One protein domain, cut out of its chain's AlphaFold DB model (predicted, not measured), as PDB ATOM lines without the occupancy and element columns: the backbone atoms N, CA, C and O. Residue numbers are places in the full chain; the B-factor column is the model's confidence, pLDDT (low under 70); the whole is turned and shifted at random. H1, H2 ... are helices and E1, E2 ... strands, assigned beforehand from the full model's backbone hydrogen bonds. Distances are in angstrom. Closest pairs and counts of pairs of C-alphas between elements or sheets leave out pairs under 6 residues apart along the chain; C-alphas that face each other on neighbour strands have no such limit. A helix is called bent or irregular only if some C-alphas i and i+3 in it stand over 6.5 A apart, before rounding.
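Overview. This is residues 336 to 431 of the 1153 residues of the protein "Predicted protein" of Laccaria bicolor (strain S238N-H82 / ATCC MYA-4686) (UniProt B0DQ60). What does the eye meet first? The body is a strongly twisted antiparallel sheet, its three long, bent strands E3, E4 and E5 folding back and forth, with short E2 and E6 continuing it past E3. Short helices lie at its margins: H1 near E2, H2 by the early part of E5, and H3 after it, while short E1 comes near E2 and E3. How is it made up? The printed part has 96 residues, with six named strands and then three named helices, E1 E2 E3 E4 E5 E6 H1 H2 H3, and the class is mixed. It is compact, with a radius of gyration of the C-alphas of 13.1 A and spans of 40 by 29 by 23 A.

Along the chain. Where are the long strands? E3 is residues 356 to 365, 22.6 A long; E4 is residues 370 to 381, 32.9 A; E5 is residues 384 to 396, 26.0 A. E4 begins at C-alpha 370, (-47.417, 94.123, -33.635). Where are the others? E1 is residues 342 to 344, beginning at C-alpha 342, (-45.435, 78.727, -37.812); E2 is residues 349 to 351 and E6 residues 400 to 402. H1 is residues 404 to 409, 8.7 A long, H2 residues 418 to 422, and H3 residues 425 to 428, ending at C-alpha 428, (-57.202, 68.688, -33.115).

Arrangement. How is the sheet joined? Its order is E5, E4, E3, E2, E6, and E2 to E5 form a meander, each strand the antiparallel neighbour of the one before, with hairpins E2 and E3, E3 and E4, E4 and E5. N 375 and O 393 are 2.8 A apart between E4 and E5, N 363 and O 372 2.8 A between E3 and E4, N 349 and O 357 2.9 A between E2 and E3, and N 350 and O 402 2.8 A between E2 and E6. E3 bends by 78 degrees at residue 360, E4 by 54 degrees at 374 and E5 by 94 degrees at 390. What of E1 and the helices? E1 pairs with no named strand; its closest C-alphas to E3 are those of Tyr 344 and Pro 359, 6.8 A apart. H1 only grazes the sheet with residues 404 to 407, and H2 is on it, with the closest C-alphas of H2 and E5, Thr 420 and Thr 386, 5.7 A apart. H3 is only just not on the sheet, with 4 pairs of C-alphas within 10 A. Are the helix backbones complete? In H1 and H2 every O i to N i+4 pair is within hydrogen-bond range; H3 is too short for such a pair.

Size, cuts and confidence. How far does it reach? The two C-alphas farthest apart, Glu 366 and Gly 382, are 40.7 A apart. Is it whole and confident? The printed part has no cut, no link is long, and no printed residue is under 70, with a mean pLDDT of the printed part of 92.7.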
ATOM      1  N   TYR A 336     -49.886  82.149 -37.345       96.94
ATOM      2  CA  TYR A 336     -48.954  83.269 -37.439       96.94
ATOM      3  C   TYR A 336     -47.583  82.784 -37.911       96.94
ATOM      4  O   TYR A 336     -47.031  81.828 -37.360       96.94
ATOM      5  N   ASP A 337     -47.067  83.459 -38.939       94.88
ATOM      6  CA  ASP A 337     -45.715  83.281 -39.471       94.88
ATOM      7  C   ASP A 337     -44.796  84.350 -38.866       94.88
ATOM      8  O   ASP A 337     -44.952  85.539 -39.153       94.88
ATOM      9  N   ASP A 338     -43.849  83.935 -38.020       91.62
ATOM     10  CA  ASP A 338     -42.830  84.832 -37.456       91.62
ATOM     11  C   ASP A 338     -41.587  84.980 -38.365       91.62
ATOM     12  O   ASP A 338     -40.636  85.690 -38.024       91.62
ATOM     13  N   GLY A 339     -41.597  84.319 -39.530       89.25
ATOM     14  CA  GLY A 339     -40.509  84.240 -40.502       89.25
ATOM     15  C   GLY A 339     -39.577  83.037 -40.311       89.25
ATOM     16  O   GLY A 339     -38.764  82.751 -41.194       89.25
ATOM     17  N   SER A 340     -39.676  82.332 -39.184       86.44
ATOM     18  CA  SER A 340     -38.876  81.149 -38.841       86.44
ATOM     19  C   SER A 340     -39.720  79.943 -38.426       86.44
ATOM     20  O   SER A 340     -39.405  78.816 -38.807       86.44
ATOM     21  N   CYS A 341     -40.808  80.183 -37.700       91.06
ATOM     22  CA  CYS A 341     -41.712  79.208 -37.129       91.06
ATOM     23  C   CYS A 341     -43.166  79.597 -37.418       91.06
ATOM     24  O   CYS A 341     -43.556  80.764 -37.401       91.06
ATOM     25  N   HIS A 342     -43.993  78.574 -37.641       95.38
ATOM     26  CA  HIS A 342     -45.435  78.727 -37.812       95.38
ATOM     27  C   HIS A 342     -46.171  78.284 -36.547       95.38
ATOM     28  O   HIS A 342     -46.112  77.104 -36.168       95.38
ATOM     29  N   TYR A 343     -46.887  79.215 -35.923       97.00
ATOM     30  CA  TYR A 343     -47.721  78.966 -34.750       97.00
ATOM     31  C   TYR A 343     -49.176  78.824 -35.179       97.00
ATOM     32  O   TYR A 343     -49.768  79.791 -35.650       97.00
ATOM     33  N   TYR A 344     -49.759  77.638 -35.019       97.38
ATOM     34  CA  TYR A 344     -51.164  77.392 -35.347       97.38
ATOM     35  C   TYR A 344     -52.051  77.539 -34.113       97.38
ATOM     36  O   TYR A 344     -51.623  77.294 -32.985       97.38
ATOM     37  N   ILE A 345     -53.306  77.916 -34.348       96.69
ATOM     38  CA  ILE A 345     -54.353  77.817 -33.333       96.69
ATOM     39  C   ILE A 345     -54.590  76.352 -32.952       96.69
ATOM     40  O   ILE A 345     -54.328  75.448 -33.751       96.69
ATOM     41  N   ASP A 346     -55.115  76.130 -31.751       95.56
ATOM     42  CA  ASP A 346     -55.403  74.807 -31.178       95.56
ATOM     43  C   ASP A 346     -54.166  73.917 -30.953       95.56
ATOM     44  O   ASP A 346     -54.315  72.755 -30.591       95.56
ATOM     45  N   GLU A 347     -52.944  74.439 -31.101       95.00
ATOM     46  CA  GLU A 347     -51.692  73.717 -30.842       95.00
ATOM     47  C   GLU A 347     -50.960  74.265 -29.602       95.00
ATOM     48  O   GLU A 347     -51.013  75.463 -29.339       95.00
ATOM     49  N   PRO A 348     -50.230  73.439 -28.828       94.81
ATOM     50  CA  PRO A 348     -49.392  73.944 -27.747       94.81
ATOM     51  C   PRO A 348     -48.235  74.794 -28.279       94.81
ATOM     52  O   PRO A 348     -47.507  74.386 -29.184       94.81
ATOM     53  N   ALA A 349     -48.042  75.955 -27.659       95.44
ATOM     54  CA  ALA A 349     -46.928  76.858 -27.900       95.44
ATOM     55  C   ALA A 349     -46.191  77.168 -26.591       95.44
ATOM     56  O   ALA A 349     -46.797  77.323 -25.527       95.44
ATOM     57  N   HIS A 350     -44.866  77.258 -26.677       93.69
ATOM     58  CA  HIS A 350     -43.984  77.568 -25.558       93.69
ATOM     59  C   HIS A 350     -43.746  79.069 -25.444       93.69
ATOM     60  O   HIS A 350     -43.381  79.717 -26.425       93.69
ATOM     61  N   LEU A 351     -43.934  79.610 -24.241       94.38
ATOM     62  CA  LEU A 351     -43.625  80.996 -23.909       94.38
ATOM     63  C   LEU A 351     -42.151  81.156 -23.542       94.38
ATOM     64  O   LEU A 351     -41.572  80.309 -22.862       94.38
ATOM     65  N   ARG A 352     -41.586  82.329 -23.836       93.44
ATOM     66  CA  ARG A 352     -40.247  82.736 -23.365       93.44
ATOM     67  C   ARG A 352     -40.116  82.747 -21.840       93.44
ATOM     68  O   ARG A 352     -39.012  82.621 -21.316       93.44
ATOM     69  N   SER A 353     -41.227  82.909 -21.122       90.50
ATOM     70  CA  SER A 353     -41.282  82.819 -19.657       90.50
ATOM     71  C   SER A 353     -41.159  81.384 -19.129       90.50
ATOM     72  O   SER A 353     -40.975  81.194 -17.929       90.50
ATOM     73  N   GLY A 354     -41.255  80.380 -20.006       87.31
ATOM     74  CA  GLY A 354     -41.184  78.958 -19.681       87.31
ATOM     75  C   GLY A 354     -42.539  78.242 -19.629       87.31
ATOM     76  O   GLY A 354     -42.545  77.014 -19.590       87.31
ATOM     77  N   GLY A 355     -43.662  78.969 -19.641       89.81
ATOM     78  CA  GLY A 355     -45.016  78.395 -19.625       89.81
ATOM     79  C   GLY A 355     -45.478  77.837 -20.977       89.81
ATOM     80  O   GLY A 355     -44.862  78.098 -22.010       89.81
ATOM     81  N   LEU A 356     -46.584  77.089 -20.976       92.94
ATOM     82  CA  LEU A 356     -47.249  76.593 -22.187       92.94
ATOM     83  C   LEU A 356     -48.633  77.226 -22.334       92.94
ATOM     84  O   LEU A 356     -49.343  77.425 -21.349       92.94
ATOM     85  N   VAL A 357     -49.019  77.513 -23.574       95.94
ATOM     86  CA  VAL A 357     -50.318  78.100 -23.923       95.94
ATOM     87  C   VAL A 357     -50.887  77.459 -25.187       95.94
ATOM     88  O   VAL A 357     -50.149  76.842 -25.953       95.94
ATOM     89  N   ILE A 358     -52.189  77.630 -25.419       96.44
ATOM     90  CA  ILE A 358     -52.863  77.269 -26.673       96.44
ATOM     91  C   ILE A 358     -53.300  78.552 -27.392       96.44
ATOM     92  O   ILE A 358     -54.211  79.216 -26.893       96.44
ATOM     93  N   PRO A 359     -52.707  78.923 -28.542       97.12
ATOM     94  CA  PRO A 359     -53.206  79.994 -29.399       97.12
ATOM     95  C   PRO A 359     -54.637  79.738 -29.884       97.12
ATOM     96  O   PRO A 359     -54.975  78.624 -30.279       97.12
ATOM     97  N   LEU A 360     -55.473  80.776 -29.879       95.88
ATOM     98  CA  LEU A 360     -56.887  80.708 -30.273       95.88
ATOM     99  C   LEU A 360     -57.202  81.644 -31.434       95.88
ATOM    100  O   LEU A 360     -57.910  81.253 -32.356       95.88
ATOM    101  N   GLN A 361     -56.716  82.884 -31.383       96.44
ATOM    102  CA  GLN A 361     -57.017  83.890 -32.399       96.44
ATOM    103  C   GLN A 361     -55.884  84.906 -32.490       96.44
ATOM    104  O   GLN A 361     -55.517  85.532 -31.498       96.44
ATOM    105  N   TRP A 362     -55.348  85.069 -33.694       97.62
ATOM    106  CA  TRP A 362     -54.312  86.051 -34.005       97.62
ATOM    107  C   TRP A 362     -54.927  87.425 -34.250       97.62
ATOM    108  O   TRP A 362     -55.992  87.520 -34.861       97.62
ATOM    109  N   LEU A 363     -54.255  88.474 -33.783       97.06
ATOM    110  CA  LEU A 363     -54.743  89.851 -33.791       97.06
ATOM    111  C   LEU A 363     -53.628  90.801 -34.211       97.06
ATOM    112  O   LEU A 363     -52.492  90.646 -33.779       97.06
ATOM    113  N   GLU A 364     -53.947  91.826 -34.987       96.75
ATOM    114  CA  GLU A 364     -53.042  92.958 -35.191       96.75
ATOM    115  C   GLU A 364     -53.389  94.071 -34.196       96.75
ATOM    116  O   GLU A 364     -54.561  94.381 -34.002       96.75
ATOM    117  N   ASN A 365     -52.399  94.692 -33.559       95.62
ATOM    118  CA  ASN A 365     -52.621  95.845 -32.690       95.62
ATOM    119  C   ASN A 365     -52.084  97.116 -33.354       95.62
ATOM    120  O   ASN A 365     -50.878  97.264 -33.537       95.62
ATOM    121  N   GLU A 366     -52.959  98.067 -33.690       94.62
ATOM    122  CA  GLU A 366     -52.544  99.312 -34.354       94.62
ATOM    123  C   GLU A 366     -51.731 100.243 -33.443       94.62
ATOM    124  O   GLU A 366     -51.043 101.142 -33.934       94.62
ATOM    125  N   ALA A 367     -51.801 100.070 -32.118       92.12
ATOM    126  CA  ALA A 367     -51.098 100.940 -31.183       92.12
ATOM    127  C   ALA A 367     -49.576 100.764 -31.233       92.12
ATOM    128  O   ALA A 367     -48.848 101.759 -31.150       92.12
ATOM    129  N   ASP A 368     -49.110  99.522 -31.384       93.19
ATOM    130  CA  ASP A 368     -47.691  99.166 -31.490       93.19
ATOM    131  C   ASP A 368     -47.300  98.565 -32.853       93.19
ATOM    132  O   ASP A 368     -46.107  98.415 -33.125       93.19
ATOM    133  N   GLY A 369     -48.273  98.270 -33.719       92.62
ATOM    134  CA  GLY A 369     -48.074  97.666 -35.037       92.62
ATOM    135  C   GLY A 369     -47.653  96.195 -34.983       92.62
ATOM    136  O   GLY A 369     -47.093  95.695 -35.958       92.62
ATOM    137  N   LYS A 370     -47.849  95.512 -33.845       95.12
ATOM    138  CA  LYS A 370     -47.417  94.123 -33.635       95.12
ATOM    139  C   LYS A 370     -48.578  93.137 -33.698       95.12
ATOM    140  O   LYS A 370     -49.744  93.502 -33.558       95.12
ATOM    141  N   ILE A 371     -48.229  91.859 -33.852       97.69
ATOM    142  CA  ILE A 371     -49.179  90.751 -33.748       97.69
ATOM    143  C   ILE A 371     -49.305  90.303 -32.288       97.69
ATOM    144  O   ILE A 371     -48.320  90.121 -31.570       97.69
ATOM    145  N   TRP A 372     -50.548  90.143 -31.865       97.56
ATOM    146  CA  TRP A 372     -50.991  89.647 -30.573       97.56
ATOM    147  C   TRP A 372     -51.796  88.367 -30.781       97.56
ATOM    148  O   TRP A 372     -52.173  88.021 -31.903       97.56
ATOM    149  N   VAL A 373     -52.052  87.645 -29.697       97.75
ATOM    150  CA  VAL A 373     -52.798  86.394 -29.753       97.75
ATOM    151  C   VAL A 373     -53.608  86.182 -28.486       97.75
ATOM    152  O   VAL A 373     -53.101  86.347 -27.376       97.75
ATOM    153  N   ASP A 374     -54.874  85.823 -28.666       97.19
ATOM    154  CA  ASP A 374     -55.712  85.294 -27.595       97.19
ATOM    155  C   ASP A 374     -55.339  83.829 -27.359       97.19
ATOM    156  O   ASP A 374     -55.256  83.052 -28.313       97.19
ATOM    157  N   VAL A 375     -55.099  83.451 -26.104       97.38
ATOM    158  CA  VAL A 375     -54.615  82.125 -25.709       97.38
ATOM    159  C   VAL A 375     -55.392  81.549 -24.525       97.38
ATOM    160  O   VAL A 375     -55.912  82.292 -23.685       97.38
ATOM    161  N   TRP A 376     -55.423  80.218 -24.432       96.44
ATOM    162  CA  TRP A 376     -55.727  79.497 -23.191       96.44
ATOM    163  C   TRP A 376     -54.439  79.129 -22.457       96.44
ATOM    164  O   TRP A 376     -53.440  78.756 -23.076       96.44
ATOM    165  N   GLU A 377     -54.474  79.211 -21.130       92.88
ATOM    166  CA  GLU A 377     -53.366  78.806 -20.263       92.88
ATOM    167  C   GLU A 377     -53.361  77.282 -20.067       92.88
ATOM    168  O   GLU A 377     -54.418  76.642 -20.015       92.88
ATOM    169  N   ILE A 378     -52.164  76.696 -19.965       92.38
ATOM    170  CA  ILE A 378     -51.988  75.283 -19.631       92.38
ATOM    171  C   ILE A 378     -51.440  75.170 -18.211       92.38
ATOM    172  O   ILE A 378     -50.302  75.547 -17.933       92.38
ATOM    173  N   GLU A 379     -52.239  74.587 -17.325       90.56
ATOM    174  CA  GLU A 379     -51.863  74.320 -15.941       90.56
ATOM    175  C   GLU A 379     -51.254  72.920 -15.839       90.56
ATOM    176  O   GLU A 379     -51.850  71.935 -16.282       90.56
ATOM    177  N   VAL A 380     -50.052  72.818 -15.265       86.31
ATOM    178  CA  VAL A 380     -49.353  71.539 -15.086       86.31
ATOM    179  C   VAL A 380     -49.313  71.184 -13.604       86.31
ATOM    180  O   VAL A 380     -48.555  71.775 -12.837       86.31
ATOM    181  N   GLU A 381     -50.086  70.172 -13.209       84.44
ATOM    182  CA  GLU A 381     -50.119  69.641 -11.843       84.44
ATOM    183  C   GLU A 381     -49.783  68.146 -11.839       84.44
ATOM    184  O   GLU A 381     -50.318  67.359 -12.619       84.44
ATOM    185  N   GLY A 382     -48.859  67.724 -10.968       78.06
ATOM    186  CA  GLY A 382     -48.513  66.304 -10.812       78.06
ATOM    187  C   GLY A 382     -47.979  65.615 -12.081       78.06
ATOM    188  O   GLY A 382     -48.037  64.392 -12.169       78.06
ATOM    189  N   GLY A 383     -47.475  66.378 -13.061       79.94
ATOM    190  CA  GLY A 383     -46.998  65.863 -14.352       79.94
ATOM    191  C   GLY A 383     -48.079  65.702 -15.430       79.94
ATOM    192  O   GLY A 383     -47.772  65.193 -16.508       79.94
ATOM    193  N   MET A 384     -49.317  66.134 -15.165       89.00
ATOM    194  CA  MET A 384     -50.402  66.199 -16.147       89.00
ATOM    195  C   MET A 384     -50.742  67.654 -16.476       89.00
ATOM    196  O   MET A 384     -50.799  68.496 -15.584       89.00
ATOM    197  N   ALA A 385     -50.988  67.939 -17.753       92.19
ATOM    198  CA  ALA A 385     -51.393  69.247 -18.249       92.19
ATOM    199  C   ALA A 385     -52.907  69.329 -18.452       92.19
ATOM    200  O   ALA A 385     -53.505  68.444 -19.075       92.19
ATOM    201  N   THR A 386     -53.510  70.415 -17.981       93.81
ATOM    202  CA  THR A 386     -54.920  70.747 -18.192       93.81
ATOM    203  C   THR A 386     -55.032  72.073 -18.931       93.81
ATOM    204  O   THR A 386     -54.430  73.060 -18.521       93.81
ATOM    205  N   ILE A 387     -55.799  72.099 -20.022       93.94
ATOM    206  CA  ILE A 387     -56.117  73.332 -20.753       93.94
ATOM    207  C   ILE A 387     -57.262  74.037 -20.025       93.94
ATOM    208  O   ILE A 387     -58.336  73.456 -19.864       93.94
ATOM    209  N   ASN A 388     -57.038  75.278 -19.594       91.75
ATOM    210  CA  ASN A 388     -58.064  76.101 -18.964       91.75
ATOM    211  C   ASN A 388     -58.851  76.876 -20.038       91.75
ATOM    212  O   ASN A 388     -58.548  78.027 -20.349       91.75
ATOM    213  N   ASP A 389     -59.853  76.224 -20.630       89.88
ATOM    214  CA  ASP A 389     -60.670  76.776 -21.724       89.88
ATOM    215  C   ASP A 389     -61.764  77.764 -21.270       89.88
ATOM    216  O   ASP A 389     -62.386  78.434 -22.096       89.88
ATOM    217  N   GLY A 390     -61.956  77.925 -19.956       87.31
ATOM    218  CA  GLY A 390     -62.887  78.893 -19.371       87.31
ATOM    219  C   GLY A 390     -62.348  80.324 -19.288       87.31
ATOM    220  O   GLY A 390     -63.119  81.253 -19.038       87.31
ATOM    221  N   LYS A 391     -61.039  80.533 -19.487       87.06
ATOM    222  CA  LYS A 391     -60.390  81.844 -19.358       87.06
ATOM    223  C   LYS A 391     -59.472  82.119 -20.544       87.06
ATOM    224  O   LYS A 391     -58.487  81.427 -20.755       87.06
ATOM    225  N   THR A 392     -59.774  83.186 -21.280       93.75
ATOM    226  CA  THR A 392     -58.933  83.672 -22.385       93.75
ATOM    227  C   THR A 392     -58.050  84.820 -21.906       93.75
ATOM    228  O   THR A 392     -58.514  85.697 -21.174       93.75
ATOM    229  N   MET A 393     -56.785  84.824 -22.318       94.69
ATOM    230  CA  MET A 393     -55.844  85.920 -22.081       94.69
ATOM    231  C   MET A 393     -55.204  86.355 -23.396       94.69
ATOM    232  O   MET A 393     -54.977  85.527 -24.266       94.69
ATOM    233  N   THR A 394     -54.880  87.638 -23.533       96.19
ATOM    234  CA  THR A 394     -54.198  88.153 -24.727       96.19
ATOM    235  C   THR A 394     -52.730  88.411 -24.404       96.19
ATOM    236  O   THR A 394     -52.418  89.107 -23.435       96.19
ATOM    237  N   ILE A 395     -51.826  87.871 -25.217       96.69
ATOM    238  CA  ILE A 395     -50.372  88.067 -25.108       96.69
ATOM    239  C   ILE A 395     -49.802  88.575 -26.433       96.69
ATOM    240  O   ILE A 395     -50.482  88.551 -27.463       96.69
ATOM    241  N   LYS A 396     -48.546  89.026 -26.434       96.94
ATOM    242  CA  LYS A 396     -47.871  89.371 -27.687       96.94
ATOM    243  C   LYS A 396     -47.372  88.104 -28.366       96.94
ATOM    244  O   LYS A 396     -46.835  87.220 -27.704       96.94
ATOM    245  N   ALA A 397     -47.464  88.042 -29.691       96.81
ATOM    246  CA  ALA A 397     -46.924  86.907 -30.438       96.81
ATOM    247  C   ALA A 397     -45.399  86.777 -30.257       96.81
ATOM    248  O   ALA A 397     -44.870  85.672 -30.255       96.81
ATOM    249  N   GLU A 398     -44.696  87.892 -30.012       95.56
ATOM    250  CA  GLU A 398     -43.254  87.891 -29.729       95.56
ATOM    251  C   GLU A 398     -42.874  87.183 -28.420       95.56
ATOM    252  O   GLU A 398     -41.713  86.810 -28.262       95.56
ATOM    253  N   ASP A 399     -43.823  86.965 -27.502       95.94
ATOM    254  CA  ASP A 399     -43.596  86.227 -26.254       95.94
ATOM    255  C   ASP A 399     -43.547  84.704 -26.476       95.94
ATOM    256  O   ASP A 399     -43.142  83.964 -25.574       95.94
ATOM    257  N   LEU A 400     -43.916  84.230 -27.671       95.88
ATOM    258  CA  LEU A 400     -43.769  82.840 -28.090       95.88
ATOM    259  C   LEU A 400     -42.301  82.534 -28.451       95.88
ATOM    260  O   LEU A 400     -41.558  83.393 -28.935       95.88
ATOM    261  N   GLN A 401     -41.873  81.300 -28.178       93.81
ATOM    262  CA  GLN A 401     -40.509  80.822 -28.422       93.81
ATOM    263  C   GLN A 401     -40.446  79.542 -29.258       93.81
ATOM    264  O   GLN A 401     -39.510  79.389 -30.034       93.81
ATOM    265  N   GLY A 402     -41.414  78.633 -29.115       92.25
ATOM    266  CA  GLY A 402     -41.434  77.364 -29.848       92.25
ATOM    267  C   GLY A 402     -42.857  76.886 -30.106       92.25
ATOM    268  O   GLY A 402     -43.737  77.083 -29.266       92.25
ATOM    269  N   ASN A 403     -43.099  76.324 -31.285       94.44
ATOM    270  CA  ASN A 403     -44.396  75.773 -31.668       94.44
ATOM    271  C   ASN A 403     -44.517  74.295 -31.249       94.44
ATOM    272  O   ASN A 403     -43.634  73.725 -30.605       94.44
ATOM    273  N   MET A 404     -45.618  73.649 -31.630       92.44
ATOM    274  CA  MET A 404     -45.844  72.241 -31.311       92.44
ATOM    275  C   MET A 404     -44.781  71.301 -31.891       92.44
ATOM    276  O   MET A 404     -44.449  70.318 -31.235       92.44
ATOM    277  N   LEU A 405     -44.245  71.571 -33.087       92.56
ATOM    278  CA  LEU A 405     -43.206  70.730 -33.692       92.56
ATOM    279  C   LEU A 405     -41.889  70.850 -32.921       92.56
ATOM    280  O   LEU A 405     -41.276  69.831 -32.618       92.56
ATOM    281  N   ASP A 406     -41.521  72.062 -32.499       93.06
ATOM    282  CA  ASP A 406     -40.352  72.271 -31.636       93.06
ATOM    283  C   ASP A 406     -40.496  71.474 -30.328       93.06
ATOM    284  O   ASP A 406     -39.569  70.794 -29.891       93.06
ATOM    285  N   LEU A 407     -41.695  71.489 -29.732       91.12
ATOM    286  CA  LEU A 407     -42.012  70.712 -28.531       91.12
ATOM    287  C   LEU A 407     -42.001  69.194 -28.770       91.12
ATOM    288  O   LEU A 407     -41.692  68.439 -27.845       91.12
ATOM    289  N   GLN A 408     -42.348  68.721 -29.971       92.12
ATOM    290  CA  GLN A 408     -42.223  67.306 -30.343       92.12
ATOM    291  C   GLN A 408     -40.755  66.899 -30.442       92.12
ATOM    292  O   GLN A 408     -40.368  65.877 -29.870       92.12
ATOM    293  N   ASP A 409     -39.944  67.723 -31.102       91.81
ATOM    294  CA  ASP A 409     -38.519  67.481 -31.303       91.81
ATOM    295  C   ASP A 409     -37.758  67.463 -29.970       91.81
ATOM    296  O   ASP A 409     -36.889  66.613 -29.756       91.81
ATOM    297  N   THR A 410     -38.131  68.330 -29.023       90.62
ATOM    298  CA  THR A 410     -37.567  68.344 -27.662       90.62
ATOM    299  C   THR A 410     -38.267  67.389 -26.689       90.62
ATOM    300  O   THR A 410     -37.955  67.407 -25.496       90.62
ATOM    301  N   GLN A 411     -39.224  66.573 -27.150       86.81
ATOM    302  CA  GLN A 411     -40.022  65.647 -26.327       86.81
ATOM    303  C   GLN A 411     -40.667  66.317 -25.097       86.81
ATOM    304  O   GLN A 411     -40.753  65.735 -24.017       86.81
ATOM    305  N   SER A 412     -41.100  67.567 -25.260       85.50
ATOM    306  CA  SER A 412     -41.606  68.448 -24.201       85.50
ATOM    307  C   SER A 412     -43.129  68.636 -24.231       85.50
ATOM    308  O   SER A 412     -43.659  69.442 -23.468       85.50
ATOM    309  N   ILE A 413     -43.855  67.899 -25.084       86.19
ATOM    310  CA  ILE A 413     -45.325  67.861 -25.040       86.19
ATOM    311  C   ILE A 413     -45.777  67.173 -23.739       86.19
ATOM    312  O   ILE A 413     -45.385  66.028 -23.493       86.19
ATOM    313  N   PRO A 414     -46.609  67.825 -22.907       85.19
ATOM    314  CA  PRO A 414     -47.052  67.250 -21.645       85.19
ATOM    315  C   PRO A 414     -48.092  66.140 -21.849       85.19
ATOM    316  O   PRO A 414     -48.792  66.081 -22.860       85.19
ATOM    317  N   MET A 415     -48.249  65.271 -20.847       90.19
ATOM    318  CA  MET A 415     -49.367  64.325 -20.829       90.19
ATOM    319  C   MET A 415     -50.667  65.061 -20.499       90.19
ATOM    320  O   MET A 415     -50.763  65.708 -19.457       90.19
ATOM    321  N   TRP A 416     -51.677  64.938 -21.356       93.94
ATOM    322  CA  TRP A 416     -52.972  65.588 -21.152       93.94
ATOM    323  C   TRP A 416     -53.778  64.935 -20.026       93.94
ATOM    324  O   TRP A 416     -53.861  63.709 -19.931       93.94
ATOM    325  N   SER A 417     -54.410  65.757 -19.189       93.62
ATOM    326  CA  SER A 417     -55.308  65.290 -18.136       93.62
ATOM    327  C   SER A 417     -56.587  64.661 -18.718       93.62
ATOM    328  O   SER A 417     -57.003  65.008 -19.830       93.62
ATOM    329  N   PRO A 418     -57.279  63.772 -17.973       92.38
ATOM    330  CA  PRO A 418     -58.543  63.183 -18.424       92.38
ATOM    331  C   PRO A 418     -59.608  64.222 -18.798       92.38
ATOM    332  O   PRO A 418     -60.388  63.989 -19.718       92.38
ATOM    333  N   VAL A 419     -59.614  65.376 -18.121       91.88
ATOM    334  CA  VAL A 419     -60.534  66.493 -18.395       91.88
ATOM    335  C   VAL A 419     -60.278  67.076 -19.785       91.88
ATOM    336  O   VAL A 419     -61.205  67.222 -20.574       91.88
ATOM    337  N   THR A 420     -59.010  67.328 -20.118       92.12
ATOM    338  CA  THR A 420     -58.618  67.868 -21.431       92.12
ATOM    339  C   THR A 420     -58.928  66.890 -22.565       92.12
ATOM    340  O   THR A 420     -59.398  67.293 -23.627       92.12
ATOM    341  N   ILE A 421     -58.719  65.590 -22.333       92.69
ATOM    342  CA  ILE A 421     -59.061  64.540 -23.304       92.69
ATOM    343  C   ILE A 421     -60.577  64.476 -23.521       92.69
ATOM    344  O   ILE A 421     -61.022  64.412 -24.665       92.69
ATOM    345  N   ALA A 422     -61.371  64.527 -22.447       92.38
ATOM    346  CA  ALA A 422     -62.831  64.497 -22.529       92.38
ATOM    347  C   ALA A 422     -63.414  65.724 -23.252       92.38
ATOM    348  O   ALA A 422     -64.408  65.588 -23.960       92.38
ATOM    349  N   ALA A 423     -62.774  66.892 -23.128       90.31
ATOM    350  CA  ALA A 423     -63.122  68.101 -23.879       90.31
ATOM    351  C   ALA A 423     -62.755  68.019 -25.379       90.31
ATOM    352  O   ALA A 423     -63.188  68.848 -26.178       90.31
ATOM    353  N   GLY A 424     -61.970  67.015 -25.785       91.69
ATOM    354  CA  GLY A 424     -61.621  66.760 -27.181       91.69
ATOM    355  C   GLY A 424     -60.484  67.621 -27.735       91.69
ATOM    356  O   GLY A 424     -60.162  67.478 -28.913       91.69
ATOM    357  N   HIS A 425     -59.828  68.463 -26.926       90.69
ATOM    358  CA  HIS A 425     -58.734  69.337 -27.387       90.69
ATOM    359  C   HIS A 425     -57.597  68.576 -28.096       90.69
ATOM    360  O   HIS A 425     -57.239  68.965 -29.208       90.69
ATOM    361  N   PRO A 426     -57.087  67.438 -27.570       90.69
ATOM    362  CA  PRO A 426     -55.990  66.720 -28.221       90.69
ATOM    363  C   PRO A 426     -56.343  66.149 -29.600       90.69
ATOM    364  O   PRO A 426     -55.445  65.867 -30.385       90.69
ATOM    365  N   SER A 427     -57.632  65.972 -29.922       90.12
ATOM    366  CA  SER A 427     -58.056  65.426 -31.223       90.12
ATOM    367  C   SER A 427     -57.795  66.373 -32.401       90.12
ATOM    368  O   SER A 427     -57.833  65.935 -33.550       90.12
ATOM    369  N   ARG A 428     -57.507  67.650 -32.120       86.06
ATOM    370  CA  ARG A 428     -57.202  68.688 -33.115       86.06
ATOM    371  C   ARG A 428     -55.715  69.044 -33.185       86.06
ATOM    372  O   ARG A 428     -55.361  70.016 -33.841       86.06
ATOM    373  N   MET A 429     -54.864  68.283 -32.496       90.88
ATOM    374  CA  MET A 429     -53.420  68.499 -32.419       90.88
ATOM    375  C   MET A 429     -52.682  67.349 -33.130       90.88
ATOM    376  O   MET A 429     -52.843  66.195 -32.726       90.88
ATOM    377  N   PRO A 430     -51.833  67.614 -34.137       91.75
ATOM    378  CA  PRO A 430     -51.573  68.918 -34.749       91.75
ATOM    379  C   PRO A 430     -52.783  69.437 -35.532       91.75
ATOM    380  O   PRO A 430     -53.652  68.662 -35.941       91.75
ATOM    381  N   ASN A 431     -52.812  70.748 -35.760       94.50
ATOM    382  CA  ASN A 431     -53.880  71.407 -36.493       94.50
ATOM    383  C   ASN A 431     -53.985  70.809 -37.916       94.50
ATOM    384  O   ASN A 431     -52.969  70.741 -38.620       94.50
TER     385      ASN A 431